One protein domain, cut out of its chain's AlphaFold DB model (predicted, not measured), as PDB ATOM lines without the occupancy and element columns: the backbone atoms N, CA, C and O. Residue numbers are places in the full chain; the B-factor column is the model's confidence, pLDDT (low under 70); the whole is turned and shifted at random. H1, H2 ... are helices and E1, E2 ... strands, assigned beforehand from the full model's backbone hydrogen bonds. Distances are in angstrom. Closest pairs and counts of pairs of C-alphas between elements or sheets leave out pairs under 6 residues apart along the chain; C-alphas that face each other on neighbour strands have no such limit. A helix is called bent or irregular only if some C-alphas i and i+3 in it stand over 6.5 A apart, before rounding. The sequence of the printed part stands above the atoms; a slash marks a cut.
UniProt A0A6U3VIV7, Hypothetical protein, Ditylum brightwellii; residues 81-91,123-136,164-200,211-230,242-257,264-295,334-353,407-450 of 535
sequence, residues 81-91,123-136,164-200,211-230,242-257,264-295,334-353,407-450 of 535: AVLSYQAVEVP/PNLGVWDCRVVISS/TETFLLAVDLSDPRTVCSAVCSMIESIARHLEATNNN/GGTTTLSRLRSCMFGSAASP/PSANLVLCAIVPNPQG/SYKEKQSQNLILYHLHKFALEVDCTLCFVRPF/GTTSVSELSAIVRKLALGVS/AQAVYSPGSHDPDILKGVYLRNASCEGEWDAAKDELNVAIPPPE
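What this domain is: This is residues 81 to 91, 123 to 136, 164 to 200, 211 to 230, 242 to 257, 264 to 295, 334 to 353 and 407 to 450 of the 535 residues of the protein "Hypothetical protein" of Ditylum brightwellii (UniProt A0A6U3VIV7). A twisted sheet of five strands lies between helices: H1 and H3 cover one face, and H4 covers the other, making three layers. H5 packs on H3 away from the sheet, short H6 packs on H1 and H3, and H2 only grazes the sheet. The printed part has 194 residues, with six named helices and five named strands in the order E1 E2 E3 H1 H2 E4 H3 E5 H4 H5 H6. The sheet runs E1 E2 E3 E4 E5 and is mixed, and the class is mixed, helices and strands. The whole is compact, with a radius of gyration of the C-alphas of 16.4 A, and elongated, spanning 58 by 37 by 37 A.

How they stand to each other: Start at the sheet's inner strands E3, residues 166 to 172, and E4, residues 243 to 251: they are parallel, with N 249 and O 169 2.7 A apart. Edge strand E5, residues 288 to 292, is parallel to E4, with N 290 and O 248 at 2.8 A. On the other side of E3, E2, residues 125 to 129, is antiparallel to it, with N 128 and O 168 at 2.9 A. Edge strand E1, residues 84 to 87, is antiparallel to E2, with N 86 and O 127 at 3.1 A. H1, residues 176 to 199, runs along the strands at a height over the sheet of 8.6 A; its closest C-alphas to E3 are Val 179 and Val 171, 6.5 A. H3, residues 265 to 285, is on the same face at 10.7 A, over E4 and E5. H4, residues 338 to 349, is on the opposite face at 9.0 A, over E4. The hub H3 touches H5, residues 418 to 429, at a shallow tilt of 22 degrees, opposite ways; the closest C-alphas are Leu 273 and Ala 429, 4.1 A. H2, residues 216 to 221, touches H1 at Leu 216 and Ala 191, whose C-alphas are 6.2 A apart. H6, residues 442 to 445, touches H3, the closest C-alphas being Leu 442 and Ile 274, 7.5 A. Every O i to N i+4 pair is within hydrogen-bond range in H2, H3 and H4, against 18 of 20 in H1 and 6 of 8 in H5; H6 is too short for one.

Where its parts are: Find C-alpha 84 at (-8.435, -36.987, 15.349), where E1 begins. H1 runs 36.1 A from C-alpha 176 at (13.613, -40.793, 29.477); it is irregular, only just, with C-alphas 177 and 180 6.8 A apart. H3 is 30.2 A long, E4 25.4 A and E3 19.7 A. H6 ends at C-alpha 445, (22.052, -34.559, 31.388).

The domain as a whole: The C-alphas farthest apart are Ser 136 and Gly 433, 59.7 A. Seven cuts interrupt the printed part; across the widest, C-alphas 230 and 242 are 20.8 A apart. Of the links printed whole, H5 to H6 is long. The mean pLDDT of the printed part is 83.9, and residues 81 to 91 and 123 to 136 are among those under 70.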
ATOM      1  N   ALA A  81     -16.896 -38.368  20.937       41.06
ATOM      2  CA  ALA A  81     -16.053 -38.873  19.872       41.06
ATOM      3  C   ALA A  81     -14.746 -38.083  19.833       41.06
ATOM      4  O   ALA A  81     -14.737 -36.858  19.780       41.06
ATOM      5  N   VAL A  82     -13.637 -38.818  19.896       41.56
ATOM      6  CA  VAL A  82     -12.308 -38.275  19.624       41.56
ATOM      7  C   VAL A  82     -12.183 -38.087  18.123       41.56
ATOM      8  O   VAL A  82     -12.384 -39.031  17.359       41.56
ATOM      9  N   LEU A  83     -11.902 -36.850  17.725       41.72
ATOM     10  CA  LEU A  83     -12.026 -36.396  16.345       41.72
ATOM     11  C   LEU A  83     -10.827 -36.717  15.482       41.72
ATOM     12  O   LEU A  83     -10.972 -37.063  14.312       41.72
ATOM     13  N   SER A  84      -9.638 -36.607  16.055       43.03
ATOM     14  CA  SER A  84      -8.435 -36.987  15.349       43.03
ATOM     15  C   SER A  84      -7.398 -37.506  16.325       43.03
ATOM     16  O   SER A  84      -7.196 -36.989  17.425       43.03
ATOM     17  N   TYR A  85      -6.779 -38.600  15.910       44.03
ATOM     18  CA  TYR A  85      -5.652 -39.184  16.594       44.03
ATOM     19  C   TYR A  85      -4.445 -39.016  15.685       44.03
ATOM     20  O   TYR A  85      -4.370 -39.638  14.625       44.03
ATOM     21  N   GLN A  86      -3.500 -38.172  16.090       45.84
ATOM     22  CA  GLN A  86      -2.219 -38.101  15.410       45.84
ATOM     23  C   GLN A  86      -1.202 -38.885  16.233       45.84
ATOM     24  O   GLN A  86      -0.595 -38.382  17.182       45.84
ATOM     25  N   ALA A  87      -1.030 -40.157  15.865       45.09
ATOM     26  CA  ALA A  87       0.131 -40.918  16.299       45.09
ATOM     27  C   ALA A  87       1.368 -40.291  15.666       45.09
ATOM     28  O   ALA A  87       1.493 -40.266  14.440       45.09
ATOM     29  N   VAL A  88       2.299 -39.828  16.488       41.62
ATOM     30  CA  VAL A  88       3.654 -39.582  16.008       41.62
ATOM     31  C   VAL A  88       4.437 -40.834  16.356       41.62
ATOM     32  O   VAL A  88       4.901 -41.005  17.481       41.62
ATOM     33  N   GLU A  89       4.534 -41.754  15.398       43.84
ATOM     34  CA  GLU A  89       5.508 -42.835  15.500       43.84
ATOM     35  C   GLU A  89       6.891 -42.197  15.360       43.84
ATOM     36  O   GLU A  89       7.314 -41.821  14.267       43.84
ATOM     37  N   VAL A  90       7.576 -42.009  16.488       44.09
ATOM     38  CA  VAL A  90       9.003 -41.707  16.460       44.09
ATOM     39  C   VAL A  90       9.675 -43.004  16.027       44.09
ATOM     40  O   VAL A  90       9.549 -43.998  16.744       44.09
ATOM     41  N   PRO A  91      10.322 -43.049  14.849       45.09
ATOM     42  CA  PRO A  91      10.957 -44.269  14.398       45.09
ATOM     43  C   PRO A  91      12.009 -44.658  15.431       45.09
ATOM     44  O   PRO A  91      12.978 -43.921  15.639       45.09
ATOM     45  N   PRO A 123       1.736 -46.825  20.277       47.28
ATOM     46  CA  PRO A 123       2.312 -45.536  19.967       47.28
ATOM     47  C   PRO A 123       2.923 -45.034  21.273       47.28
ATOM     48  O   PRO A 123       2.200 -44.735  22.220       47.28
ATOM     49  N   ASN A 124       4.255 -45.019  21.347       46.56
ATOM     50  CA  ASN A 124       4.965 -44.547  22.537       46.56
ATOM     51  C   ASN A 124       4.638 -43.064  22.799       46.56
ATOM     52  O   ASN A 124       4.815 -42.578  23.909       46.56
ATOM     53  N   LEU A 125       4.146 -42.347  21.773       52.12
ATOM     54  CA  LEU A 125       3.831 -40.924  21.778       52.12
ATOM     55  C   LEU A 125       2.617 -40.640  20.875       52.12
ATOM     56  O   LEU A 125       2.458 -41.237  19.806       52.12
ATOM     57  N   GLY A 126       1.749 -39.720  21.288       51.56
ATOM     58  CA  GLY A 126       0.602 -39.301  20.483       51.56
ATOM     59  C   GLY A 126       0.009 -37.982  20.959       51.56
ATOM     60  O   GLY A 126      -0.116 -37.758  22.166       51.56
ATOM     61  N   VAL A 127      -0.369 -37.134  20.002       57.06
ATOM     62  CA  VAL A 127      -1.193 -35.946  20.253       57.06
ATOM     63  C   VAL A 127      -2.633 -36.325  19.961       57.06
ATOM     64  O   VAL A 127      -2.954 -36.849  18.889       57.06
ATOM     65  N   TRP A 128      -3.500 -36.066  20.927       65.75
ATOM     66  CA  TRP A 128      -4.927 -36.299  20.800       65.75
ATOM     67  C   TRP A 128      -5.624 -34.941  20.760       65.75
ATOM     68  O   TRP A 128      -5.494 -34.147  21.694       65.75
ATOM     69  N   ASP A 129      -6.350 -34.670  19.674       59.69
ATOM     70  CA  ASP A 129      -7.296 -33.554  19.627       59.69
ATOM     71  C   ASP A 129      -8.605 -34.031  20.267       59.69
ATOM     72  O   ASP A 129      -9.347 -34.855  19.711       59.69
ATOM     73  N   CYS A 130      -8.841 -33.575  21.496       58.97
ATOM     74  CA  CYS A 130      -9.989 -33.961  22.296       58.97
ATOM     75  C   CYS A 130     -11.031 -32.846  22.247       58.97
ATOM     76  O   CYS A 130     -11.087 -32.007  23.143       58.97
ATOM     77  N   ARG A 131     -11.909 -32.857  21.240       56.66
ATOM     78  CA  ARG A 131     -13.084 -31.974  21.244       56.66
ATOM     79  C   ARG A 131     -14.281 -32.702  21.843       56.66
ATOM     80  O   ARG A 131     -14.553 -33.856  21.514       56.66
ATOM     81  N   VAL A 132     -15.000 -32.023  22.728       49.19
ATOM     82  CA  VAL A 132     -16.258 -32.525  23.287       49.19
ATOM     83  C   VAL A 132     -17.409 -31.922  22.498       49.19
ATOM     84  O   VAL A 132     -17.626 -30.715  22.520       49.19
ATOM     85  N   VAL A 133     -18.161 -32.778  21.807       49.66
ATOM     86  CA  VAL A 133     -19.401 -32.382  21.136       49.66
ATOM     87  C   VAL A 133     -20.536 -32.468  22.152       49.66
ATOM     88  O   VAL A 133     -20.982 -33.559  22.509       49.66
ATOM     89  N   ILE A 134     -21.011 -31.321  22.631       50.84
ATOM     90  CA  ILE A 134     -22.212 -31.259  23.469       50.84
ATOM     91  C   ILE A 134     -23.416 -31.273  22.527       50.84
ATOM     92  O   ILE A 134     -23.677 -30.303  21.823       50.84
ATOM     93  N   SER A 135     -24.140 -32.390  22.477       49.25
ATOM     94  CA  SER A 135     -25.411 -32.446  21.748       49.25
ATOM     95  C   SER A 135     -26.497 -31.812  22.617       49.25
ATOM     96  O   SER A 135     -27.016 -32.481  23.507       49.25
ATOM     97  N   SER A 136     -26.803 -30.532  22.400       45.75
ATOM     98  CA  SER A 136     -27.898 -29.844  23.101       45.75
ATOM     99  C   SER A 136     -29.270 -30.115  22.486       45.75
ATOM    100  O   SER A 136     -30.268 -29.954  23.176       45.75
ATOM    101  N   THR A 164     -13.506 -23.885  23.580       77.56
ATOM    102  CA  THR A 164     -12.046 -23.777  23.596       77.56
ATOM    103  C   THR A 164     -11.430 -25.082  23.089       77.56
ATOM    104  O   THR A 164     -11.774 -26.164  23.573       77.56
ATOM    105  N   GLU A 165     -10.497 -25.002  22.138       87.00
ATOM    106  CA  GLU A 165      -9.766 -26.182  21.663       87.00
ATOM    107  C   GLU A 165      -8.941 -26.783  22.809       87.00
ATOM    108  O   GLU A 165      -8.277 -26.059  23.554       87.00
ATOM    109  N   THR A 166      -9.012 -28.107  22.986       87.44
ATOM    110  CA  THR A 166      -8.314 -28.822  24.065       87.44
ATOM    111  C   THR A 166      -7.396 -29.895  23.483       87.44
ATOM    112  O   THR A 166      -7.855 -30.856  22.866       87.44
ATOM    113  N   PHE A 167      -6.093 -29.749  23.720       90.81
ATOM    114  CA  PHE A 167      -5.054 -30.671  23.263       90.81
ATOM    115  C   PHE A 167      -4.575 -31.551  24.411       90.81
ATOM    116  O   PHE A 167      -4.238 -31.057  25.488       90.81
ATOM    117  N   LEU A 168      -4.497 -32.857  24.166       92.00
ATOM    118  CA  LEU A 168      -3.999 -33.843  25.118       92.00
ATOM    119  C   LEU A 168      -2.689 -34.450  24.601       92.00
ATOM    120  O   LEU A 168      -2.651 -35.087  23.546       92.00
ATOM    121  N   LEU A 169      -1.609 -34.265  25.358       93.19
ATOM    122  CA  LEU A 169      -0.265 -34.739  25.034       93.19
ATOM    123  C   LEU A 169       0.050 -35.919  25.935       93.19
ATOM    124  O   LEU A 169       0.176 -35.751  27.143       93.19
ATOM    125  N   ALA A 170       0.202 -37.104  25.357       92.31
ATOM    126  CA  ALA A 170       0.646 -38.271  26.102       92.31
ATOM    127  C   ALA A 170       2.163 -38.434  25.958       92.31
ATOM    128  O   ALA A 170       2.679 -38.554  24.846       92.31
ATOM    129  N   VAL A 171       2.865 -38.450  27.088       93.25
ATOM    130  CA  VAL A 171       4.313 -38.634  27.178       93.25
ATOM    131  C   VAL A 171       4.590 -39.910  27.953       93.25
ATOM    132  O   VAL A 171       4.236 -40.010  29.126       93.25
ATOM    133  N   ASP A 172       5.241 -40.877  27.317       92.75
ATOM    134  CA  ASP A 172       5.711 -42.081  27.994       92.75
ATOM    135  C   ASP A 172       7.039 -41.814  28.717       92.75
ATOM    136  O   ASP A 172       8.031 -41.440  28.094       92.75
ATOM    137  N   LEU A 173       7.061 -42.002  30.042       92.75
ATOM    138  CA  LEU A 173       8.270 -41.856  30.860       92.75
ATOM    139  C   LEU A 173       9.087 -43.152  30.960       92.75
ATOM    140  O   LEU A 173      10.063 -43.202  31.711       92.75
ATOM    141  N   SER A 174       8.703 -44.203  30.230       90.25
ATOM    142  CA  SER A 174       9.441 -45.468  30.185       90.25
ATOM    143  C   SER A 174      10.823 -45.312  29.547       90.25
ATOM    144  O   SER A 174      11.771 -45.939  30.015       90.25
ATOM    145  N   ASP A 175      10.959 -44.458  28.522       90.50
ATOM    146  CA  ASP A 175      12.261 -44.073  27.967       90.50
ATOM    147  C   ASP A 175      12.522 -42.570  28.162       90.50
ATOM    148  O   ASP A 175      12.045 -41.751  27.364       90.50
ATOM    149  N   PRO A 176      13.338 -42.189  29.165       90.81
ATOM    150  CA  PRO A 176      13.613 -40.793  29.477       90.81
ATOM    151  C   PRO A 176      14.237 -40.006  28.311       90.81
ATOM    152  O   PRO A 176      14.116 -38.784  28.241       90.81
ATOM    153  N   ARG A 177      14.895 -40.692  27.372       90.12
ATOM    154  CA  ARG A 177      15.661 -40.068  26.282       90.12
ATOM    155  C   ARG A 177      14.771 -39.526  25.175       90.12
ATOM    156  O   ARG A 177      15.145 -38.584  24.482       90.12
ATOM    157  N   THR A 178      13.598 -40.122  24.991       90.38
ATOM    158  CA  THR A 178      12.670 -39.730  23.922       90.38
ATOM    159  C   THR A 178      11.801 -38.545  24.325       90.38
ATOM    160  O   THR A 178      11.400 -37.765  23.458       90.38
ATOM    161  N   VAL A 179      11.586 -38.352  25.632       92.62
ATOM    162  CA  VAL A 179      10.657 -37.367  26.199       92.62
ATOM    163  C   VAL A 179      10.905 -35.956  25.672       92.62
ATOM    164  O   VAL A 179       9.963 -35.309  25.222       92.62
ATOM    165  N   CYS A 180      12.154 -35.479  25.665       93.00
ATOM    166  CA  CYS A 180      12.452 -34.119  25.206       93.00
ATOM    167  C   CYS A 180      12.068 -33.910  23.738       93.00
ATOM    168  O   CYS A 180      11.287 -33.015  23.417       93.00
ATOM    169  N   SER A 181      12.553 -34.788  22.856       90.50
ATOM    170  CA  SER A 181      12.252 -34.717  21.422       90.50
ATOM    171  C   SER A 181      10.755 -34.832  21.129       90.50
ATOM    172  O   SER A 181      10.229 -34.121  20.273       90.50
ATOM    173  N   ALA A 182      10.061 -35.684  21.886       89.50
ATOM    174  CA  ALA A 182       8.636 -35.907  21.759       89.50
ATOM    175  C   ALA A 182       7.836 -34.657  22.110       89.50
ATOM    176  O   ALA A 182       7.030 -34.190  21.308       89.50
ATOM    177  N   VAL A 183       8.083 -34.097  23.296       92.25
ATOM    178  CA  VAL A 183       7.376 -32.916  23.792       92.25
ATOM    179  C   VAL A 183       7.608 -31.728  22.861       92.25
ATOM    180  O   VAL A 183       6.633 -31.118  22.427       92.25
ATOM    181  N   CYS A 184       8.853 -31.463  22.448       92.25
ATOM    182  CA  CYS A 184       9.157 -30.399  21.483       92.25
ATOM    183  C   CYS A 184       8.410 -30.588  20.151       92.25
ATOM    184  O   CYS A 184       7.765 -29.659  19.670       92.25
ATOM    185  N   SER A 185       8.413 -31.801  19.586       89.62
ATOM    186  CA  SER A 185       7.699 -32.086  18.333       89.62
ATOM    187  C   SER A 185       6.180 -31.913  18.461       89.62
ATOM    188  O   SER A 185       5.526 -31.496  17.499       89.62
ATOM    189  N   MET A 186       5.598 -32.251  19.616       89.25
ATOM    190  CA  MET A 186       4.166 -32.069  19.878       89.25
ATOM    191  C   MET A 186       3.812 -30.583  19.998       89.25
ATOM    192  O   MET A 186       2.867 -30.130  19.354       89.25
ATOM    193  N   ILE A 187       4.611 -29.814  20.740       91.81
ATOM    194  CA  ILE A 187       4.471 -28.359  20.898       91.81
ATOM    195  C   ILE A 187       4.516 -27.656  19.539       91.81
ATOM    196  O   ILE A 187       3.619 -26.880  19.219       91.81
ATOM    197  N   GLU A 188       5.511 -27.966  18.704       91.00
ATOM    198  CA  GLU A 188       5.636 -27.384  17.361       91.00
ATOM    199  C   GLU A 188       4.450 -27.722  16.452       91.00
ATOM    200  O   GLU A 188       4.091 -26.941  15.568       91.00
ATOM    201  N   SER A 189       3.858 -28.904  16.622       90.44
ATOM    202  CA  SER A 189       2.692 -29.324  15.841       90.44
ATOM    203  C   SER A 189       1.435 -28.567  16.271       90.44
ATOM    204  O   SER A 189       0.681 -28.107  15.416       90.44
ATOM    205  N   ILE A 190       1.250 -28.363  17.579       90.62
ATOM    206  CA  ILE A 190       0.129 -27.594  18.135       90.62
ATOM    207  C   ILE A 190       0.263 -26.112  17.786       90.62
ATOM    208  O   ILE A 190      -0.707 -25.504  17.346       90.62
ATOM    209  N   ALA A 191       1.466 -25.543  17.896       92.06
ATOM    210  CA  ALA A 191       1.720 -24.159  17.504       92.06
ATOM    211  C   ALA A 191       1.359 -23.922  16.028       92.06
ATOM    212  O   ALA A 191       0.574 -23.026  15.721       92.06
ATOM    213  N   ARG A 192       1.823 -24.796  15.124       91.44
ATOM    214  CA  ARG A 192       1.459 -24.737  13.698       91.44
ATOM    215  C   ARG A 192      -0.044 -24.879  13.455       91.44
ATOM    216  O   ARG A 192      -0.568 -24.227  12.555       91.44
ATOM    217  N   HIS A 193      -0.734 -25.717  14.229       89.12
ATOM    218  CA  HIS A 193      -2.185 -25.869  14.124       89.12
ATOM    219  C   HIS A 193      -2.918 -24.584  14.529       89.12
ATOM    220  O   HIS A 193      -3.734 -24.089  13.758       89.12
ATOM    221  N   LEU A 194      -2.570 -24.008  15.683       89.69
ATOM    222  CA  LEU A 194      -3.161 -22.764  16.185       89.69
ATOM    223  C   LEU A 194      -2.903 -21.565  15.261       89.69
ATOM    224  O   LEU A 194      -3.728 -20.665  15.142       89.69
ATOM    225  N   GLU A 195      -1.766 -21.546  14.570       91.19
ATOM    226  CA  GLU A 195      -1.475 -20.530  13.553       91.19
ATOM    227  C   GLU A 195      -2.357 -20.684  12.315       91.19
ATOM    228  O   GLU A 195      -2.859 -19.698  11.774       91.19
ATOM    229  N   ALA A 196      -2.552 -21.922  11.860       88.88
ATOM    230  CA  ALA A 196      -3.397 -22.210  10.711       88.88
ATOM    231  C   ALA A 196      -4.870 -21.879  10.992       88.88
ATOM    232  O   ALA A 196      -5.548 -21.355  10.110       88.88
ATOM    233  N   THR A 197      -5.362 -22.141  12.208       86.31
ATOM    234  CA  THR A 197      -6.732 -21.781  12.600       86.31
ATOM    235  C   THR A 197      -6.907 -20.268  12.724       86.31
ATOM    236  O   THR A 197      -7.914 -19.745  12.253       86.31
ATOM    237  N   ASN A 198      -5.907 -19.554  13.245       87.06
ATOM    238  CA  ASN A 198      -5.939 -18.095  13.370       87.06
ATOM    239  C   ASN A 198      -5.945 -17.360  12.016       87.06
ATOM    240  O   ASN A 198      -6.626 -16.354  11.862       87.06
ATOM    241  N   ASN A 199      -5.225 -17.864  11.011       87.56
ATOM    242  CA  ASN A 199      -5.207 -17.239   9.680       87.56
ATOM    243  C   ASN A 199      -6.527 -17.421   8.911       87.56
ATOM    244  O   ASN A 199      -6.803 -16.673   7.977       87.56
ATOM    245  N   ASN A 200      -7.340 -18.412   9.284       83.75
ATOM    246  CA  ASN A 200      -8.612 -18.697   8.622       83.75
ATOM    247  C   ASN A 200      -9.800 -17.929   9.233       83.75
ATOM    248  O   ASN A 200     -10.884 -17.964   8.658       83.75
ATOM    249  N   GLY A 211     -11.665 -18.928  27.101       73.81
ATOM    250  CA  GLY A 211     -11.107 -19.348  28.394       73.81
ATOM    251  C   GLY A 211      -9.962 -20.362  28.297       73.81
ATOM    252  O   GLY A 211      -9.889 -21.261  29.128       73.81
ATOM    253  N   GLY A 212      -9.129 -20.281  27.257       81.38
ATOM    254  CA  GLY A 212      -7.928 -21.101  27.117       81.38
ATOM    255  C   GLY A 212      -6.834 -20.649  28.076       81.38
ATOM    256  O   GLY A 212      -6.563 -19.454  28.174       81.38
ATOM    257  N   THR A 213      -6.194 -21.590  28.770       85.38
ATOM    258  CA  THR A 213      -5.124 -21.267  29.733       85.38
ATOM    259  C   THR A 213      -3.769 -21.040  29.061       85.38
ATOM    260  O   THR A 213      -2.968 -20.220  29.509       85.38
ATOM    261  N   THR A 214      -3.520 -21.705  27.931       91.19
ATOM    262  CA  THR A 214      -2.249 -21.636  27.210       91.19
ATOM    263  C   THR A 214      -2.363 -20.746  25.976       91.19
ATOM    264  O   THR A 214      -3.111 -21.047  25.048       91.19
ATOM    265  N   THR A 215      -1.569 -19.674  25.913       92.56
ATOM    266  CA  THR A 215      -1.479 -18.811  24.721       92.56
ATOM    267  C   THR A 215      -0.430 -19.318  23.730       92.56
ATOM    268  O   THR A 215       0.615 -19.849  24.122       92.56
ATOM    269  N   LEU A 216      -0.661 -19.104  22.431       92.44
ATOM    270  CA  LEU A 216       0.295 -19.464  21.372       92.44
ATOM    271  C   LEU A 216       1.682 -18.832  21.590       92.44
ATOM    272  O   LEU A 216       2.709 -19.476  21.363       92.44
ATOM    273  N   SER A 217       1.722 -17.586  22.067       92.38
ATOM    274  CA  SER A 217       2.967 -16.876  22.379       92.38
ATOM    275  C   SER A 217       3.767 -17.584  23.477       92.38
ATOM    276  O   SER A 217       4.974 -17.781  23.314       92.38
ATOM    277  N   ARG A 218       3.104 -18.041  24.553       92.44
ATOM    278  CA  ARG A 218       3.749 -18.839  25.612       92.44
ATOM    279  C   ARG A 218       4.283 -20.152  25.060       92.44
ATOM    280  O   ARG A 218       5.458 -20.455  25.264       92.44
ATOM    281  N   LEU A 219       3.458 -20.865  24.291       92.69
ATOM    282  CA  LEU A 219       3.806 -22.158  23.705       92.69
ATOM    283  C   LEU A 219       5.059 -22.083  22.811       92.69
ATOM    284  O   LEU A 219       5.914 -22.957  22.891       92.69
ATOM    285  N   ARG A 220       5.202 -21.022  22.003       92.62
ATOM    286  CA  ARG A 220       6.388 -20.789  21.152       92.62
ATOM    287  C   ARG A 220       7.627 -20.349  21.927       92.62
ATOM    288  O   ARG A 220       8.743 -20.649  21.517       92.62
ATOM    289  N   SER A 221       7.440 -19.575  22.992       91.38
ATOM    290  CA  SER A 221       8.554 -19.061  23.796       91.38
ATOM    291  C   SER A 221       9.159 -20.113  24.726       91.38
ATOM    292  O   SER A 221      10.320 -19.994  25.117       91.38
ATOM    293  N   CYS A 222       8.379 -21.135  25.082       91.31
ATOM    294  CA  CYS A 222       8.797 -22.173  26.003       91.31
ATOM    295  C   CYS A 222       9.602 -23.258  25.275       91.31
ATOM    296  O   CYS A 222       9.145 -23.851  24.299       91.31
ATOM    297  N   MET A 223      10.802 -23.545  25.780       92.75
ATOM    298  CA  MET A 223      11.630 -24.655  25.314       92.75
ATOM    299  C   MET A 223      11.685 -25.733  26.391       92.75
ATOM    300  O   MET A 223      12.324 -25.560  27.433       92.75
ATOM    301  N   PHE A 224      11.038 -26.868  26.126       94.88
ATOM    302  CA  PHE A 224      11.060 -27.998  27.044       94.88
ATOM    303  C   PHE A 224      12.494 -28.504  27.271       94.88
ATOM    304  O   PHE A 224      13.266 -28.685  26.330       94.88
ATOM    305  N   GLY A 225      12.848 -28.751  28.534       93.81
ATOM    306  CA  GLY A 225      14.178 -29.237  28.916       93.81
ATOM    307  C   GLY A 225      15.259 -28.157  29.032       93.81
ATOM    308  O   GLY A 225      16.392 -28.484  29.380       93.81
ATOM    309  N   SER A 226      14.939 -26.880  28.792       94.00
ATOM    310  CA  SER A 226      15.883 -25.785  29.030       94.00
ATOM    311  C   SER A 226      16.079 -25.545  30.530       94.00
ATOM    312  O   SER A 226      15.114 -25.455  31.299       94.00
ATOM    313  N   ALA A 227      17.334 -25.420  30.965       88.94
ATOM    314  CA  ALA A 227      17.679 -25.091  32.348       88.94
ATOM    315  C   ALA A 227      17.408 -23.619  32.678       88.94
ATOM    316  O   ALA A 227      17.023 -23.296  33.804       88.94
ATOM    317  N   ALA A 228      17.531 -22.734  31.681       85.25
ATOM    318  CA  ALA A 228      17.318 -21.305  31.854       85.25
ATOM    319  C   ALA A 228      15.943 -21.057  32.477       85.25
ATOM    320  O   ALA A 228      14.926 -21.555  31.992       85.25
ATOM    321  N   SER A 229      15.909 -20.329  33.596       70.81
ATOM    322  CA  SER A 229      14.644 -19.801  34.096       70.81
ATOM    323  C   SER A 229      14.063 -18.946  32.977       70.81
ATOM    324  O   SER A 229      14.829 -18.173  32.388       70.81
ATOM    325  N   PRO A 230      12.758 -19.042  32.690       65.56
ATOM    326  CA  PRO A 230      12.122 -18.115  31.780       65.56
ATOM    327  C   PRO A 230      12.433 -16.741  32.362       65.56
ATOM    328  O   PRO A 230      12.056 -16.425  33.496       65.56
ATOM    329  N   PRO A 242      -4.350 -16.305  19.954       88.88
ATOM    330  CA  PRO A 242      -5.120 -17.538  20.072       88.88
ATOM    331  C   PRO A 242      -4.670 -18.335  21.305       88.88
ATOM    332  O   PRO A 242      -3.468 -18.518  21.549       88.88
ATOM    333  N   SER A 243      -5.648 -18.796  22.083       90.25
ATOM    334  CA  SER A 243      -5.451 -19.600  23.285       90.25
ATOM    335  C   SER A 243      -6.130 -20.961  23.156       90.25
ATOM    336  O   SER A 243      -7.138 -21.120  22.466       90.25
ATOM    337  N   ALA A 244      -5.556 -21.958  23.821       90.88
ATOM    338  CA  ALA A 244      -6.074 -23.315  23.879       90.88
ATOM    339  C   ALA A 244      -5.876 -23.904  25.277       90.88
ATOM    340  O   ALA A 244      -5.054 -23.432  26.063       90.88
ATOM    341  N   ASN A 245      -6.623 -24.961  25.582       92.62
ATOM    342  CA  ASN A 245      -6.413 -25.759  26.781       92.62
ATOM    343  C   ASN A 245      -5.406 -26.864  26.477       92.62
ATOM    344  O   ASN A 245      -5.596 -27.655  25.554       92.62
ATOM    345  N   LEU A 246      -4.342 -26.936  27.268       94.00
ATOM    346  CA  LEU A 246      -3.306 -27.949  27.119       94.00
ATOM    347  C   LEU A 246      -3.333 -28.903  28.317       94.00
ATOM    348  O   LEU A 246      -3.304 -28.472  29.470       94.00
ATOM    349  N   VAL A 247      -3.375 -30.206  28.041       94.38
ATOM    350  CA  VAL A 247      -3.309 -31.272  29.046       94.38
ATOM    351  C   VAL A 247      -2.114 -32.161  28.746       94.38
ATOM    352  O   VAL A 247      -2.062 -32.822  27.712       94.38
ATOM    353  N   LEU A 248      -1.156 -32.194  29.660       95.56
ATOM    354  CA  LEU A 248       0.043 -33.012  29.586       95.56
ATOM    355  C   LEU A 248      -0.129 -34.251  30.467       95.56
ATOM    356  O   LEU A 248      -0.236 -34.158  31.685       95.56
ATOM    357  N   CYS A 249      -0.142 -35.421  29.847       95.25
ATOM    358  CA  CYS A 249      -0.289 -36.713  30.500       95.25
ATOM    359  C   CYS A 249       1.034 -37.459  30.497       95.25
ATOM    360  O   CYS A 249       1.443 -38.014  29.479       95.25
ATOM    361  N   ALA A 250       1.675 -37.514  31.654       95.31
ATOM    362  CA  ALA A 250       2.888 -38.278  31.862       95.31
ATOM    363  C   ALA A 250       2.537 -39.707  32.303       95.31
ATOM    364  O   ALA A 250       2.002 -39.928  33.392       95.31
ATOM    365  N   ILE A 251       2.831 -40.685  31.448       92.94
ATOM    366  CA  ILE A 251       2.627 -42.106  31.727       92.94
ATOM    367  C   ILE A 251       3.827 -42.595  32.532       92.94
ATOM    368  O   ILE A 251       4.942 -42.686  32.023       92.94
ATOM    369  N   VAL A 252       3.598 -42.888  33.809       91.75
ATOM    370  CA  VAL A 252       4.658 -43.308  34.727       91.75
ATOM    371  C   VAL A 252       4.910 -44.812  34.548       91.75
ATOM    372  O   VAL A 252       3.954 -45.592  34.649       91.75
ATOM    373  N   PRO A 253       6.163 -45.254  34.311       89.38
ATOM    374  CA  PRO A 253       6.477 -46.669  34.158       89.38
ATOM    375  C   PRO A 253       6.123 -47.439  35.431       89.38
ATOM    376  O   PRO A 253       6.337 -46.959  36.549       89.38
ATOM    377  N   ASN A 254       5.590 -48.654  35.276       84.94
ATOM    378  CA  ASN A 254       5.310 -49.482  36.441       84.94
ATOM    379  C   ASN A 254       6.617 -50.096  36.974       84.94
ATOM    380  O   ASN A 254       7.254 -50.869  36.253       84.94
ATOM    381  N   PRO A 255       7.009 -49.829  38.233       72.31
ATOM    382  CA  PRO A 255       8.187 -50.453  38.838       72.31
ATOM    383  C   PRO A 255       8.103 -51.985  38.905       72.31
ATOM    384  O   PRO A 255       9.131 -52.646  39.019       72.31
ATOM    385  N   GLN A 256       6.900 -52.568  38.854       69.31
ATOM    386  CA  GLN A 256       6.693 -54.004  39.065       69.31
ATOM    387  C   GLN A 256       7.070 -54.878  37.859       69.31
ATOM    388  O   GLN A 256       7.255 -56.083  38.019       69.31
ATOM    389  N   GLY A 257       7.251 -54.295  36.668       65.81
ATOM    390  CA  GLY A 257       7.522 -55.057  35.443       65.81
ATOM    391  C   GLY A 257       8.924 -55.676  35.353       65.81
ATOM    392  O   GLY A 257       9.132 -56.600  34.570       65.81
ATOM    393  N   SER A 264      18.348 -48.334  38.770       88.75
ATOM    394  CA  SER A 264      19.619 -47.780  39.230       88.75
ATOM    395  C   SER A 264      19.398 -46.391  39.839       88.75
ATOM    396  O   SER A 264      18.442 -45.693  39.501       88.75
ATOM    397  N   TYR A 265      20.283 -45.956  40.739       88.00
ATOM    398  CA  TYR A 265      20.204 -44.599  41.294       88.00
ATOM    399  C   TYR A 265      20.158 -43.539  40.181       88.00
ATOM    400  O   TYR A 265      19.312 -42.650  40.211       88.00
ATOM    401  N   LYS A 266      20.994 -43.710  39.151       88.94
ATOM    402  CA  LYS A 266      21.044 -42.848  37.967       88.94
ATOM    403  C   LYS A 266      19.720 -42.811  37.203       88.94
ATOM    404  O   LYS A 266      19.272 -41.745  36.804       88.94
ATOM    405  N   GLU A 267      19.068 -43.957  37.036       88.62
ATOM    406  CA  GLU A 267      17.764 -44.048  36.375       88.62
ATOM    407  C   GLU A 267      16.680 -43.302  37.162       88.62
ATOM    408  O   GLU A 267      15.963 -42.484  36.590       88.62
ATOM    409  N   LYS A 268      16.634 -43.478  38.490       89.81
ATOM    410  CA  LYS A 268      15.719 -42.719  39.361       89.81
ATOM    411  C   LYS A 268      15.959 -41.210  39.267       89.81
ATOM    412  O   LYS A 268      15.007 -40.446  39.151       89.81
ATOM    413  N   GLN A 269      17.222 -40.785  39.291       91.44
ATOM    414  CA  GLN A 269      17.590 -39.374  39.151       91.44
ATOM    415  C   GLN A 269      17.197 -38.823  37.773       91.44
ATOM    416  O   GLN A 269      16.648 -37.731  37.687       91.44
ATOM    417  N   SER A 270      17.383 -39.599  36.701       91.69
ATOM    418  CA  SER A 270      16.973 -39.199  35.349       91.69
ATOM    419  C   SER A 270      15.452 -39.043  35.212       91.69
ATOM    420  O   SER A 270      14.979 -38.099  34.583       91.69
ATOM    421  N   GLN A 271      14.672 -39.910  35.867       92.19
ATOM    422  CA  GLN A 271      13.215 -39.778  35.930       92.19
ATOM    423  C   GLN A 271      12.812 -38.525  36.711       92.19
ATOM    424  O   GLN A 271      11.996 -37.744  36.227       92.19
ATOM    425  N   ASN A 272      13.420 -38.279  37.876       93.06
ATOM    426  CA  ASN A 272      13.164 -37.069  38.661       93.06
ATOM    427  C   ASN A 272      13.523 -35.788  37.902       93.06
ATOM    428  O   ASN A 272      12.803 -34.797  38.006       93.06
ATOM    429  N   LEU A 273      14.601 -35.813  37.117       94.88
ATOM    430  CA  LEU A 273      14.986 -34.704  36.252       94.88
ATOM    431  C   LEU A 273      13.901 -34.399  35.216       94.88
ATOM    432  O   LEU A 273      13.525 -33.243  35.032       94.88
ATOM    433  N   ILE A 274      13.337 -35.424  34.580       95.31
ATOM    434  CA  ILE A 274      12.234 -35.236  33.633       95.31
ATOM    435  C   ILE A 274      10.988 -34.714  34.335       95.31
ATOM    436  O   ILE A 274      10.368 -33.781  33.834       95.31
ATOM    437  N   LEU A 275      10.637 -35.262  35.502       94.31
ATOM    438  CA  LEU A 275       9.509 -34.775  36.299       94.31
ATOM    439  C   LEU A 275       9.672 -33.291  36.645       94.31
ATOM    440  O   LEU A 275       8.729 -32.519  36.477       94.31
ATOM    441  N   TYR A 276      10.875 -32.879  37.054       95.50
ATOM    442  CA  TYR A 276      11.205 -31.475  37.288       95.50
ATOM    443  C   TYR A 276      10.951 -30.619  36.038       95.50
ATOM    444  O   TYR A 276      10.250 -29.609  36.121       95.50
ATOM    445  N   HIS A 277      11.442 -31.034  34.865       96.00
ATOM    446  CA  HIS A 277      11.220 -30.285  33.626       96.00
ATOM    447  C   HIS A 277       9.760 -30.298  33.153       96.00
ATOM    448  O   HIS A 277       9.323 -29.303  32.584       96.00
ATOM    449  N   LEU A 278       8.990 -31.361  33.406       96.00
ATOM    450  CA  LEU A 278       7.555 -31.412  33.102       96.00
ATOM    451  C   LEU A 278       6.764 -30.434  33.968       96.00
ATOM    452  O   LEU A 278       5.939 -29.697  33.436       96.00
ATOM    453  N   HIS A 279       7.044 -30.372  35.271       95.06
ATOM    454  CA  HIS A 279       6.428 -29.379  36.153       95.06
ATOM    455  C   HIS A 279       6.828 -27.953  35.776       95.06
ATOM    456  O   HIS A 279       5.974 -27.074  35.700       95.06
ATOM    457  N   LYS A 280       8.117 -27.726  35.499       94.94
ATOM    458  CA  LYS A 280       8.618 -26.425  35.043       94.94
ATOM    459  C   LYS A 280       7.917 -25.983  33.756       94.94
ATOM    460  O   LYS A 280       7.430 -24.861  33.679       94.94
ATOM    461  N   PHE A 281       7.815 -26.882  32.784       95.38
ATOM    462  CA  PHE A 281       7.117 -26.638  31.527       95.38
ATOM    463  C   PHE A 281       5.627 -26.351  31.738       95.38
ATOM    464  O   PHE A 281       5.100 -25.394  31.178       95.38
ATOM    465  N   ALA A 282       4.954 -27.141  32.578       95.50
ATOM    466  CA  ALA A 282       3.534 -26.960  32.850       95.50
ATOM    467  C   ALA A 282       3.231 -25.626  33.546       95.50
ATOM    468  O   ALA A 282       2.237 -24.985  33.219       95.50
ATOM    469  N   LEU A 283       4.124 -25.174  34.431       94.31
ATOM    470  CA  LEU A 283       4.071 -23.846  35.042       94.31
ATOM    471  C   LEU A 283       4.290 -22.723  34.011       94.31
ATOM    472  O   LEU A 283       3.605 -21.707  34.056       94.31
ATOM    473  N   GLU A 284       5.235 -22.886  33.082       93.12
ATOM    474  CA  GLU A 284       5.564 -21.876  32.062       93.12
ATOM    475  C   GLU A 284       4.468 -21.692  31.009       93.12
ATOM    476  O   GLU A 284       4.168 -20.573  30.587       93.12
ATOM    477  N   VAL A 285       3.880 -22.803  30.578       93.44
ATOM    478  CA  VAL A 285       2.854 -22.846  29.530       93.44
ATOM    479  C   VAL A 285       1.441 -22.736  30.117       93.44
ATOM    480  O   VAL A 285       0.481 -22.512  29.379       93.44
ATOM    481  N   ASP A 286       1.328 -22.812  31.444       93.69
ATOM    482  CA  ASP A 286       0.080 -22.793  32.210       93.69
ATOM    483  C   ASP A 286      -0.885 -23.901  31.761       93.69
ATOM    484  O   ASP A 286      -2.021 -23.667  31.340       93.69
ATOM    485  N   CYS A 287      -0.379 -25.136  31.783       94.94
ATOM    486  CA  CYS A 287      -1.108 -26.323  31.351       94.94
ATOM    487  C   CYS A 287      -1.433 -27.268  32.512       94.94
ATOM    488  O   CYS A 287      -0.762 -27.285  33.548       94.94
ATOM    489  N   THR A 288      -2.442 -28.114  32.307       95.19
ATOM    490  CA  THR A 288      -2.777 -29.186  33.249       95.19
ATOM    491  C   THR A 288      -1.748 -30.305  33.121       95.19
ATOM    492  O   THR A 288      -1.525 -30.791  32.014       95.19
ATOM    493  N   LEU A 289      -1.138 -30.751  34.219       95.94
ATOM    494  CA  LEU A 289      -0.224 -31.899  34.245       95.94
ATOM    495  C   LEU A 289      -0.852 -33.050  35.034       95.94
ATOM    496  O   LEU A 289      -1.180 -32.900  36.208       95.94
ATOM    497  N   CYS A 290      -0.984 -34.207  34.396       95.25
ATOM    498  CA  CYS A 290      -1.554 -35.414  34.979       95.25
ATOM    499  C   CYS A 290      -0.535 -36.548  34.938       95.25
ATOM    500  O   CYS A 290       0.027 -36.854  33.884       95.25
ATOM    501  N   PHE A 291      -0.359 -37.234  36.063       94.50
ATOM    502  CA  PHE A 291       0.424 -38.462  36.118       94.50
ATOM    503  C   PHE A 291      -0.507 -39.660  36.041       94.50
ATOM    504  O   PHE A 291      -1.405 -39.824  36.869       94.50
ATOM    505  N   VAL A 292      -0.305 -40.497  35.030       92.19
ATOM    506  CA  VAL A 292      -1.173 -41.637  34.737       92.19
ATOM    507  C   VAL A 292      -0.376 -42.909  34.939       92.19
ATOM    508  O   VAL A 292       0.704 -43.074  34.371       92.19
ATOM    509  N   ARG A 293      -0.915 -43.834  35.734       88.75
ATOM    510  CA  ARG A 293      -0.360 -45.185  35.812       88.75
ATOM    511  C   ARG A 293      -1.095 -46.071  34.810       88.75
ATOM    512  O   ARG A 293      -2.329 -46.093  34.830       88.75
ATOM    513  N   PRO A 294      -0.386 -46.812  33.941       82.44
ATOM    514  CA  PRO A 294      -1.041 -47.789  33.088       82.44
ATOM    515  C   PRO A 294      -1.777 -48.796  33.974       82.44
ATOM    516  O   PRO A 294      -1.208 -49.333  34.924       82.44
ATOM    517  N   PHE A 295      -3.059 -49.018  33.680       78.88
ATOM    518  CA  PHE A 295      -3.860 -49.992  34.406       78.88
ATOM    519  C   PHE A 295      -3.281 -51.378  34.143       78.88
ATOM    520  O   PHE A 295      -3.447 -51.943  33.057       78.88
ATOM    521  N   GLY A 334       1.452 -38.706  43.097       82.19
ATOM    522  CA  GLY A 334       0.183 -39.409  43.013       82.19
ATOM    523  C   GLY A 334      -0.060 -39.813  41.565       82.19
ATOM    524  O   GLY A 334       0.367 -39.129  40.643       82.19
ATOM    525  N   THR A 335      -0.734 -40.933  41.339       85.88
ATOM    526  CA  THR A 335      -1.093 -41.359  39.982       85.88
ATOM    527  C   THR A 335      -2.598 -41.440  39.861       85.88
ATOM    528  O   THR A 335      -3.231 -42.085  40.693       85.88
ATOM    529  N   THR A 336      -3.138 -40.847  38.807       85.75
ATOM    530  CA  THR A 336      -4.544 -40.975  38.434       85.75
ATOM    531  C   THR A 336      -4.803 -42.243  37.636       85.75
ATOM    532  O   THR A 336      -3.935 -42.755  36.915       85.75
ATOM    533  N   SER A 337      -6.031 -42.740  37.754       87.25
ATOM    534  CA  SER A 337      -6.562 -43.770  36.866       87.25
ATOM    535  C   SER A 337      -6.940 -43.186  35.494       87.25
ATOM    536  O   SER A 337      -7.231 -42.000  35.348       87.25
ATOM    537  N   VAL A 338      -7.001 -44.031  34.457       83.25
ATOM    538  CA  VAL A 338      -7.456 -43.611  33.111       83.25
ATOM    539  C   VAL A 338      -8.897 -43.073  33.146       83.25
ATOM    540  O   VAL A 338      -9.239 -42.146  32.410       83.25
ATOM    541  N   SER A 339      -9.742 -43.610  34.031       81.94
ATOM    542  CA  SER A 339     -11.103 -43.117  34.265       81.94
ATOM    543  C   SER A 339     -11.122 -41.697  34.828       81.94
ATOM    544  O   SER A 339     -11.869 -40.863  34.315       81.94
ATOM    545  N   GLU A 340     -10.280 -41.394  35.820       85.88
ATOM    546  CA  GLU A 340     -10.134 -40.035  36.359       85.88
ATOM    547  C   GLU A 340      -9.627 -39.072  35.290       85.88
ATOM    548  O   GLU A 340     -10.215 -38.007  35.101       85.88
ATOM    549  N   LEU A 341      -8.617 -39.479  34.512       86.31
ATOM    550  CA  LEU A 341      -8.119 -38.680  33.397       86.31
ATOM    551  C   LEU A 341      -9.240 -38.328  32.411       86.31
ATOM    552  O   LEU A 341      -9.377 -37.174  32.010       86.31
ATOM    553  N   SER A 342     -10.083 -39.298  32.050       81.69
ATOM    554  CA  SER A 342     -11.214 -39.048  31.151       81.69
ATOM    555  C   SER A 342     -12.218 -38.042  31.729       81.69
ATOM    556  O   SER A 342     -12.852 -37.301  30.980       81.69
ATOM    557  N   ALA A 343     -12.402 -38.005  33.052       85.62
ATOM    558  CA  ALA A 343     -13.271 -37.033  33.710       85.62
ATOM    559  C   ALA A 343     -12.646 -35.630  33.699       85.62
ATOM    560  O   ALA A 343     -13.343 -34.658  33.416       85.62
ATOM    561  N   ILE A 344     -11.335 -35.537  33.927       85.12
ATOM    562  CA  ILE A 344     -10.565 -34.286  33.892       85.12
ATOM    563  C   ILE A 344     -10.596 -33.669  32.492       85.12
ATOM    564  O   ILE A 344     -10.976 -32.511  32.341       85.12
ATOM    565  N   VAL A 345     -10.276 -34.457  31.460       84.94
ATOM    566  CA  VAL A 345     -10.305 -34.000  30.060       84.94
ATOM    567  C   VAL A 345     -11.710 -33.538  29.670       84.94
ATOM    568  O   VAL A 345     -11.854 -32.508  29.018       84.94
ATOM    569  N   ARG A 346     -12.759 -34.240  30.125       80.69
ATOM    570  CA  ARG A 346     -14.150 -33.813  29.910       80.69
ATOM    571  C   ARG A 346     -14.449 -32.468  30.562       80.69
ATOM    572  O   ARG A 346     -14.987 -31.601  29.888       80.69
ATOM    573  N   LYS A 347     -14.095 -32.272  31.836       83.12
ATOM    574  CA  LYS A 347     -14.303 -30.991  32.534       83.12
ATOM    575  C   LYS A 347     -13.600 -29.841  31.800       83.12
ATOM    576  O   LYS A 347     -14.235 -28.833  31.507       83.12
ATOM    577  N   LEU A 348     -12.341 -30.037  31.410       83.50
ATOM    578  CA  LEU A 348     -11.556 -29.023  30.699       83.50
ATOM    579  C   LEU A 348     -12.113 -28.688  29.312       83.50
ATOM    580  O   LEU A 348     -12.210 -27.516  28.960       83.50
ATOM    581  N   ALA A 349     -12.536 -29.692  28.545       79.31
ATOM    582  CA  ALA A 349     -13.129 -29.472  27.228       79.31
ATOM    583  C   ALA A 349     -14.506 -28.782  27.295       79.31
ATOM    584  O   ALA A 349     -14.916 -28.125  26.343       79.31
ATOM    585  N   LEU A 350     -15.206 -28.881  28.430       80.88
ATOM    586  CA  LEU A 350     -16.421 -28.106  28.717       80.88
ATOM    587  C   LEU A 350     -16.118 -26.670  29.197       80.88
ATOM    588  O   LEU A 350     -17.043 -25.886  29.440       80.88
ATOM    589  N   GLY A 351     -14.836 -26.319  29.345       78.94
ATOM    590  CA  GLY A 351     -14.387 -25.050  29.913       78.94
ATOM    591  C   GLY A 351     -14.682 -24.923  31.408       78.94
ATOM    592  O   GLY A 351     -14.845 -23.810  31.896       78.94
ATOM    593  N   VAL A 352     -14.815 -26.046  32.126       81.88
ATOM    594  CA  VAL A 352     -14.982 -26.063  33.583       81.88
ATOM    595  C   VAL A 352     -13.600 -26.009  34.225       81.88
ATOM    596  O   VAL A 352     -12.747 -26.853  33.940       81.88
ATOM    597  N   SER A 353     -13.387 -25.024  35.100       82.06
ATOM    598  CA  SER A 353     -12.162 -24.924  35.891       82.06
ATOM    599  C   SER A 353     -12.041 -26.127  36.829       82.06
ATOM    600  O   SER A 353     -12.988 -26.493  37.520       82.06
ATOM    601  N   ALA A 407       0.390 -36.732  47.774       67.38
ATOM    602  CA  ALA A 407       0.926 -36.395  46.469       67.38
ATOM    603  C   ALA A 407      -0.230 -36.202  45.478       67.38
ATOM    604  O   ALA A 407      -0.966 -37.148  45.184       67.38
ATOM    605  N   GLN A 408      -0.414 -34.971  45.001       79.56
ATOM    606  CA  GLN A 408      -1.429 -34.662  44.003       79.56
ATOM    607  C   GLN A 408      -1.062 -35.370  42.698       79.56
ATOM    608  O   GLN A 408       0.093 -35.394  42.281       79.56
ATOM    609  N   ALA A 409      -2.049 -36.006  42.074       87.25
ATOM    610  CA  ALA A 409      -1.859 -36.699  40.803       87.25
ATOM    611  C   ALA A 409      -2.155 -35.803  39.587       87.25
ATOM    612  O   ALA A 409      -1.791 -36.137  38.457       87.25
ATOM    613  N   VAL A 410      -2.829 -34.677  39.837       91.62
ATOM    614  CA  VAL A 410      -3.316 -33.712  38.853       91.62
ATOM    615  C   VAL A 410      -2.922 -32.330  39.333       91.62
ATOM    616  O   VAL A 410      -3.232 -31.960  40.462       91.62
ATOM    617  N   TYR A 411      -2.267 -31.579  38.463       93.44
ATOM    618  CA  TYR A 411      -1.862 -30.206  38.702       93.44
ATOM    619  C   TYR A 411      -2.573 -29.338  37.675       93.44
ATOM    620  O   TYR A 411      -2.318 -29.452  36.476       93.44
ATOM    621  N   SER A 412      -3.510 -28.527  38.148       93.06
ATOM    622  CA  SER A 412      -4.296 -27.620  37.318       93.06
ATOM    623  C   SER A 412      -3.465 -26.391  36.922       93.06
ATOM    624  O   SER A 412      -2.487 -26.059  37.597       93.06
ATOM    625  N   PRO A 413      -3.854 -25.671  35.858       91.62
ATOM    626  CA  PRO A 413      -3.287 -24.365  35.537       91.62
ATOM    627  C   PRO A 413      -3.329 -23.448  36.772       91.62
ATOM    628  O   PRO A 413      -4.299 -23.462  37.532       91.62
ATOM    629  N   GLY A 414      -2.240 -22.727  37.030       89.69
ATOM    630  CA  GLY A 414      -2.057 -21.912  38.239       89.69
ATOM    631  C   GLY A 414      -1.846 -22.655  39.572       89.69
ATOM    632  O   GLY A 414      -1.477 -22.008  40.549       89.69
ATOM    633  N   SER A 415      -2.012 -23.985  39.651       91.00
ATOM    634  CA  SER A 415      -1.789 -24.751  40.896       91.00
ATOM    635  C   SER A 415      -0.352 -25.268  41.055       91.00
ATOM    636  O   SER A 415      -0.051 -26.003  41.996       91.00
ATOM    637  N   HIS A 416       0.534 -24.941  40.114       90.69
ATOM    638  CA  HIS A 416       1.940 -25.334  40.150       90.69
ATOM    639  C   HIS A 416       2.704 -24.442  41.132       90.69
ATOM    640  O   HIS A 416       2.889 -23.253  40.880       90.69
ATOM    641  N   ASP A 417       3.170 -25.015  42.241       91.88
ATOM    642  CA  ASP A 417       3.932 -24.279  43.252       91.88
ATOM    643  C   ASP A 417       5.415 -24.118  42.826       91.88
ATOM    644  O   ASP A 417       6.160 -25.111  42.762       91.88
ATOM    645  N   PRO A 418       5.885 -22.884  42.543       91.88
ATOM    646  CA  PRO A 418       7.263 -22.637  42.130       91.88
ATOM    647  C   PRO A 418       8.286 -22.924  43.239       91.88
ATOM    648  O   PRO A 418       9.447 -23.206  42.927       91.88
ATOM    649  N   ASP A 419       7.891 -22.870  44.512       93.00
ATOM    650  CA  ASP A 419       8.776 -23.103  45.649       93.00
ATOM    651  C   ASP A 419       8.998 -24.601  45.864       93.00
ATOM    652  O   ASP A 419      10.137 -25.035  46.073       93.00
ATOM    653  N   ILE A 420       7.955 -25.424  45.700       90.81
ATOM    654  CA  ILE A 420       8.107 -26.889  45.688       90.81
ATOM    655  C   ILE A 420       8.986 -27.315  44.505       90.81
ATOM    656  O   ILE A 420       9.865 -28.170  44.668       90.81
ATOM    657  N   LEU A 421       8.807 -26.688  43.336       90.94
ATOM    658  CA  LEU A 421       9.611 -26.953  42.143       90.94
ATOM    659  C   LEU A 421      11.099 -26.634  42.363       90.94
ATOM    660  O   LEU A 421      11.959 -27.484  42.121       90.94
ATOM    661  N   LYS A 422      11.413 -25.429  42.855       90.00
ATOM    662  CA  LYS A 422      12.793 -24.988  43.143       90.00
ATOM    663  C   LYS A 422      13.405 -25.686  44.358       90.00
ATOM    664  O   LYS A 422      14.626 -25.748  44.476       90.00
ATOM    665  N   GLY A 423      12.575 -26.194  45.263       90.81
ATOM    666  CA  GLY A 423      12.995 -26.859  46.484       90.81
ATOM    667  C   GLY A 423      13.132 -28.365  46.311       90.81
ATOM    668  O   GLY A 423      14.235 -28.904  46.256       90.81
ATOM    669  N   VAL A 424      12.012 -29.081  46.333       89.88
ATOM    670  CA  VAL A 424      12.017 -30.543  46.455       89.88
ATOM    671  C   VAL A 424      12.332 -31.212  45.119       89.88
ATOM    672  O   VAL A 424      13.229 -32.052  45.072       89.88
ATOM    673  N   TYR A 425      11.673 -30.804  44.031       90.81
ATOM    674  CA  TYR A 425      11.912 -31.411  42.717       90.81
ATOM    675  C   TYR A 425      13.330 -31.148  42.216       90.81
ATOM    676  O   TYR A 425      14.003 -32.087  41.807       90.81
ATOM    677  N   LEU A 426      13.816 -29.907  42.317       91.88
ATOM    678  CA  LEU A 426      15.166 -29.563  41.873       91.88
ATOM    679  C   LEU A 426      16.250 -30.356  42.624       91.88
ATOM    680  O   LEU A 426      17.164 -30.893  42.004       91.88
ATOM    681  N   ARG A 427      16.132 -30.493  43.954       92.06
ATOM    682  CA  ARG A 427      17.079 -31.294  44.753       92.06
ATOM    683  C   ARG A 427      17.048 -32.776  44.390       92.06
ATOM    684  O   ARG A 427      18.092 -33.415  44.398       92.06
ATOM    685  N   ASN A 428      15.867 -33.307  44.079       91.81
ATOM    686  CA  ASN A 428      15.693 -34.705  43.692       91.81
ATOM    687  C   ASN A 428      16.080 -34.988  42.236       91.81
ATOM    688  O   ASN A 428      16.152 -36.161  41.875       91.81
ATOM    689  N   ALA A 429      16.256 -33.947  41.420       93.31
ATOM    690  CA  ALA A 429      16.605 -34.022  40.009       93.31
ATOM    691  C   ALA A 429      18.116 -33.933  39.754       93.31
ATOM    692  O   ALA A 429      18.582 -34.451  38.741       93.31
ATOM    693  N   SER A 430      18.881 -33.268  40.624       93.38
ATOM    694  CA  SER A 430      20.333 -33.132  40.468       93.38
ATOM    695  C   SER A 430      21.079 -34.401  40.884       93.38
ATOM    696  O   SER A 430      20.841 -34.956  41.957       93.38
ATOM    697  N   CYS A 431      22.048 -34.819  40.069       92.88
ATOM    698  CA  CYS A 431      22.906 -35.965  40.348       92.88
ATOM    699  C   CYS A 431      24.347 -35.485  40.552       92.88
ATOM    700  O   CYS A 431      25.017 -35.075  39.603       92.88
ATOM    701  N   GLU A 432      24.820 -35.501  41.802       91.62
ATOM    702  CA  GLU A 432      26.134 -34.958  42.160       91.62
ATOM    703  C   GLU A 432      27.260 -35.604  41.337       91.62
ATOM    704  O   GLU A 432      27.434 -36.821  41.329       91.62
ATOM    705  N   GLY A 433      28.029 -34.765  40.639       92.06
ATOM    706  CA  GLY A 433      29.134 -35.190  39.779       92.06
ATOM    707  C   GLY A 433      28.736 -35.607  38.359       92.06
ATOM    708  O   GLY A 433      29.630 -35.721  37.523       92.06
ATOM    709  N   GLU A 434      27.443 -35.786  38.065       91.38
ATOM    710  CA  GLU A 434      26.960 -36.089  36.710       91.38
ATOM    711  C   GLU A 434      26.268 -34.890  36.048       91.38
ATOM    712  O   GLU A 434      26.670 -34.508  34.951       91.38
ATOM    713  N   TRP A 435      25.268 -34.283  36.701       94.50
ATOM    714  CA  TRP A 435      24.541 -33.118  36.177       94.50
ATOM    715  C   TRP A 435      23.911 -32.255  37.283       94.50
ATOM    716  O   TRP A 435      23.549 -32.734  38.362       94.50
ATOM    717  N   ASP A 436      23.721 -30.973  36.984       94.88
ATOM    718  CA  ASP A 436      23.011 -29.990  37.802       94.88
ATOM    719  C   ASP A 436      21.708 -29.575  37.105       94.88
ATOM    720  O   ASP A 436      21.730 -28.836  36.124       94.88
ATOM    721  N   ALA A 437      20.559 -30.001  37.640       93.25
ATOM    722  CA  ALA A 437      19.240 -29.748  37.050       93.25
ATOM    723  C   ALA A 437      18.905 -28.251  36.877       93.25
ATOM    724  O   ALA A 437      18.049 -27.891  36.071       93.25
ATOM    725  N   ALA A 438      19.569 -27.364  37.630       92.62
ATOM    726  CA  ALA A 438      19.371 -25.920  37.519       92.62
ATOM    727  C   ALA A 438      20.170 -25.285  36.372       92.62
ATOM    728  O   ALA A 438      19.880 -24.151  35.985       92.62
ATOM    729  N   LYS A 439      21.215 -25.961  35.883       94.19
ATOM    730  CA  LYS A 439      22.184 -25.397  34.931       94.19
ATOM    731  C   LYS A 439      22.253 -26.165  33.624       94.19
ATOM    732  O   LYS A 439      22.432 -25.543  32.580       94.19
ATOM    733  N   ASP A 440      22.115 -27.478  33.692       94.06
ATOM    734  CA  ASP A 440      22.290 -28.364  32.557       94.06
ATOM    735  C   ASP A 440      20.954 -28.602  31.864       94.06
ATOM    736  O   ASP A 440      19.929 -28.866  32.492       94.06
ATOM    737  N   GLU A 441      20.963 -28.497  30.539       94.38
ATOM    738  CA  GLU A 441      19.800 -28.831  29.727       94.38
ATOM    739  C   GLU A 441      19.521 -30.337  29.789       94.38
ATOM    740  O   GLU A 441      20.437 -31.160  29.879       94.38
ATOM    741  N   LEU A 442      18.249 -30.715  29.652       93.81
ATOM    742  CA  LEU A 442      17.815 -32.112  29.717       93.81
ATOM    743  C   LEU A 442      18.566 -33.015  28.720       93.81
ATOM    744  O   LEU A 442      18.920 -34.143  29.054       93.81
ATOM    745  N   ASN A 443      18.870 -32.499  27.526       91.50
ATOM    746  CA  ASN A 443      19.617 -33.218  26.486       91.50
ATOM    747  C   ASN A 443      21.102 -33.417  26.824       91.50
ATOM    748  O   ASN A 443      21.741 -34.314  26.275       91.50
ATOM    749  N   VAL A 444      21.661 -32.574  27.696       92.38
ATOM    750  CA  VAL A 444      23.041 -32.697  28.186       92.38
ATOM    751  C   VAL A 444      23.095 -33.712  29.325       92.38
ATOM    752  O   VAL A 444      23.970 -34.573  29.335       92.38
ATOM    753  N   ALA A 445      22.133 -33.649  30.249       91.38
ATOM    754  CA  ALA A 445      22.052 -34.559  31.388       91.38
ATOM    755  C   ALA A 445      21.683 -35.995  30.981       91.38
ATOM    756  O   ALA A 445      22.213 -36.966  31.525       91.38
ATOM    757  N   ILE A 446      20.791 -36.143  29.998       90.50
ATOM    758  CA  ILE A 446      20.343 -37.433  29.472       90.50
ATOM    759  C   ILE A 446      20.670 -37.480  27.976       90.50
ATOM    760  O   ILE A 446      19.784 -37.272  27.141       90.50
ATOM    761  N   PRO A 447      21.936 -37.749  27.607       81.62
ATOM    762  CA  PRO A 447      22.308 -37.800  26.208       81.62
ATOM    763  C   PRO A 447      21.502 -38.895  25.491       81.62
ATOM    764  O   PRO A 447      21.276 -39.979  26.056       81.62
ATOM    765  N   PRO A 448      21.066 -38.644  24.241       80.25
ATOM    766  CA  PRO A 448      20.437 -39.672  23.425       80.25
ATOM    767  C   PRO A 448      21.376 -40.880  23.328       80.25
ATOM    768  O   PRO A 448      22.594 -40.711  23.443       80.25
ATOM    769  N   PRO A 449      20.848 -42.105  23.128       74.56
ATOM    770  CA  PRO A 449      21.712 -43.257  22.919       74.56
ATOM    771  C   PRO A 449      22.662 -42.904  21.779       74.56
ATOM    772  O   PRO A 449      22.204 -42.658  20.661       74.56
ATOM    773  N   GLU A 450      23.964 -42.821  22.067       74.25
ATOM    774  CA  GLU A 450      24.961 -42.690  21.017       74.25
ATOM    775  C   GLU A 450      24.668 -43.836  20.060       74.25
ATOM    776  O   GLU A 450      24.761 -45.004  20.451       74.25
TER     777      GLU A 450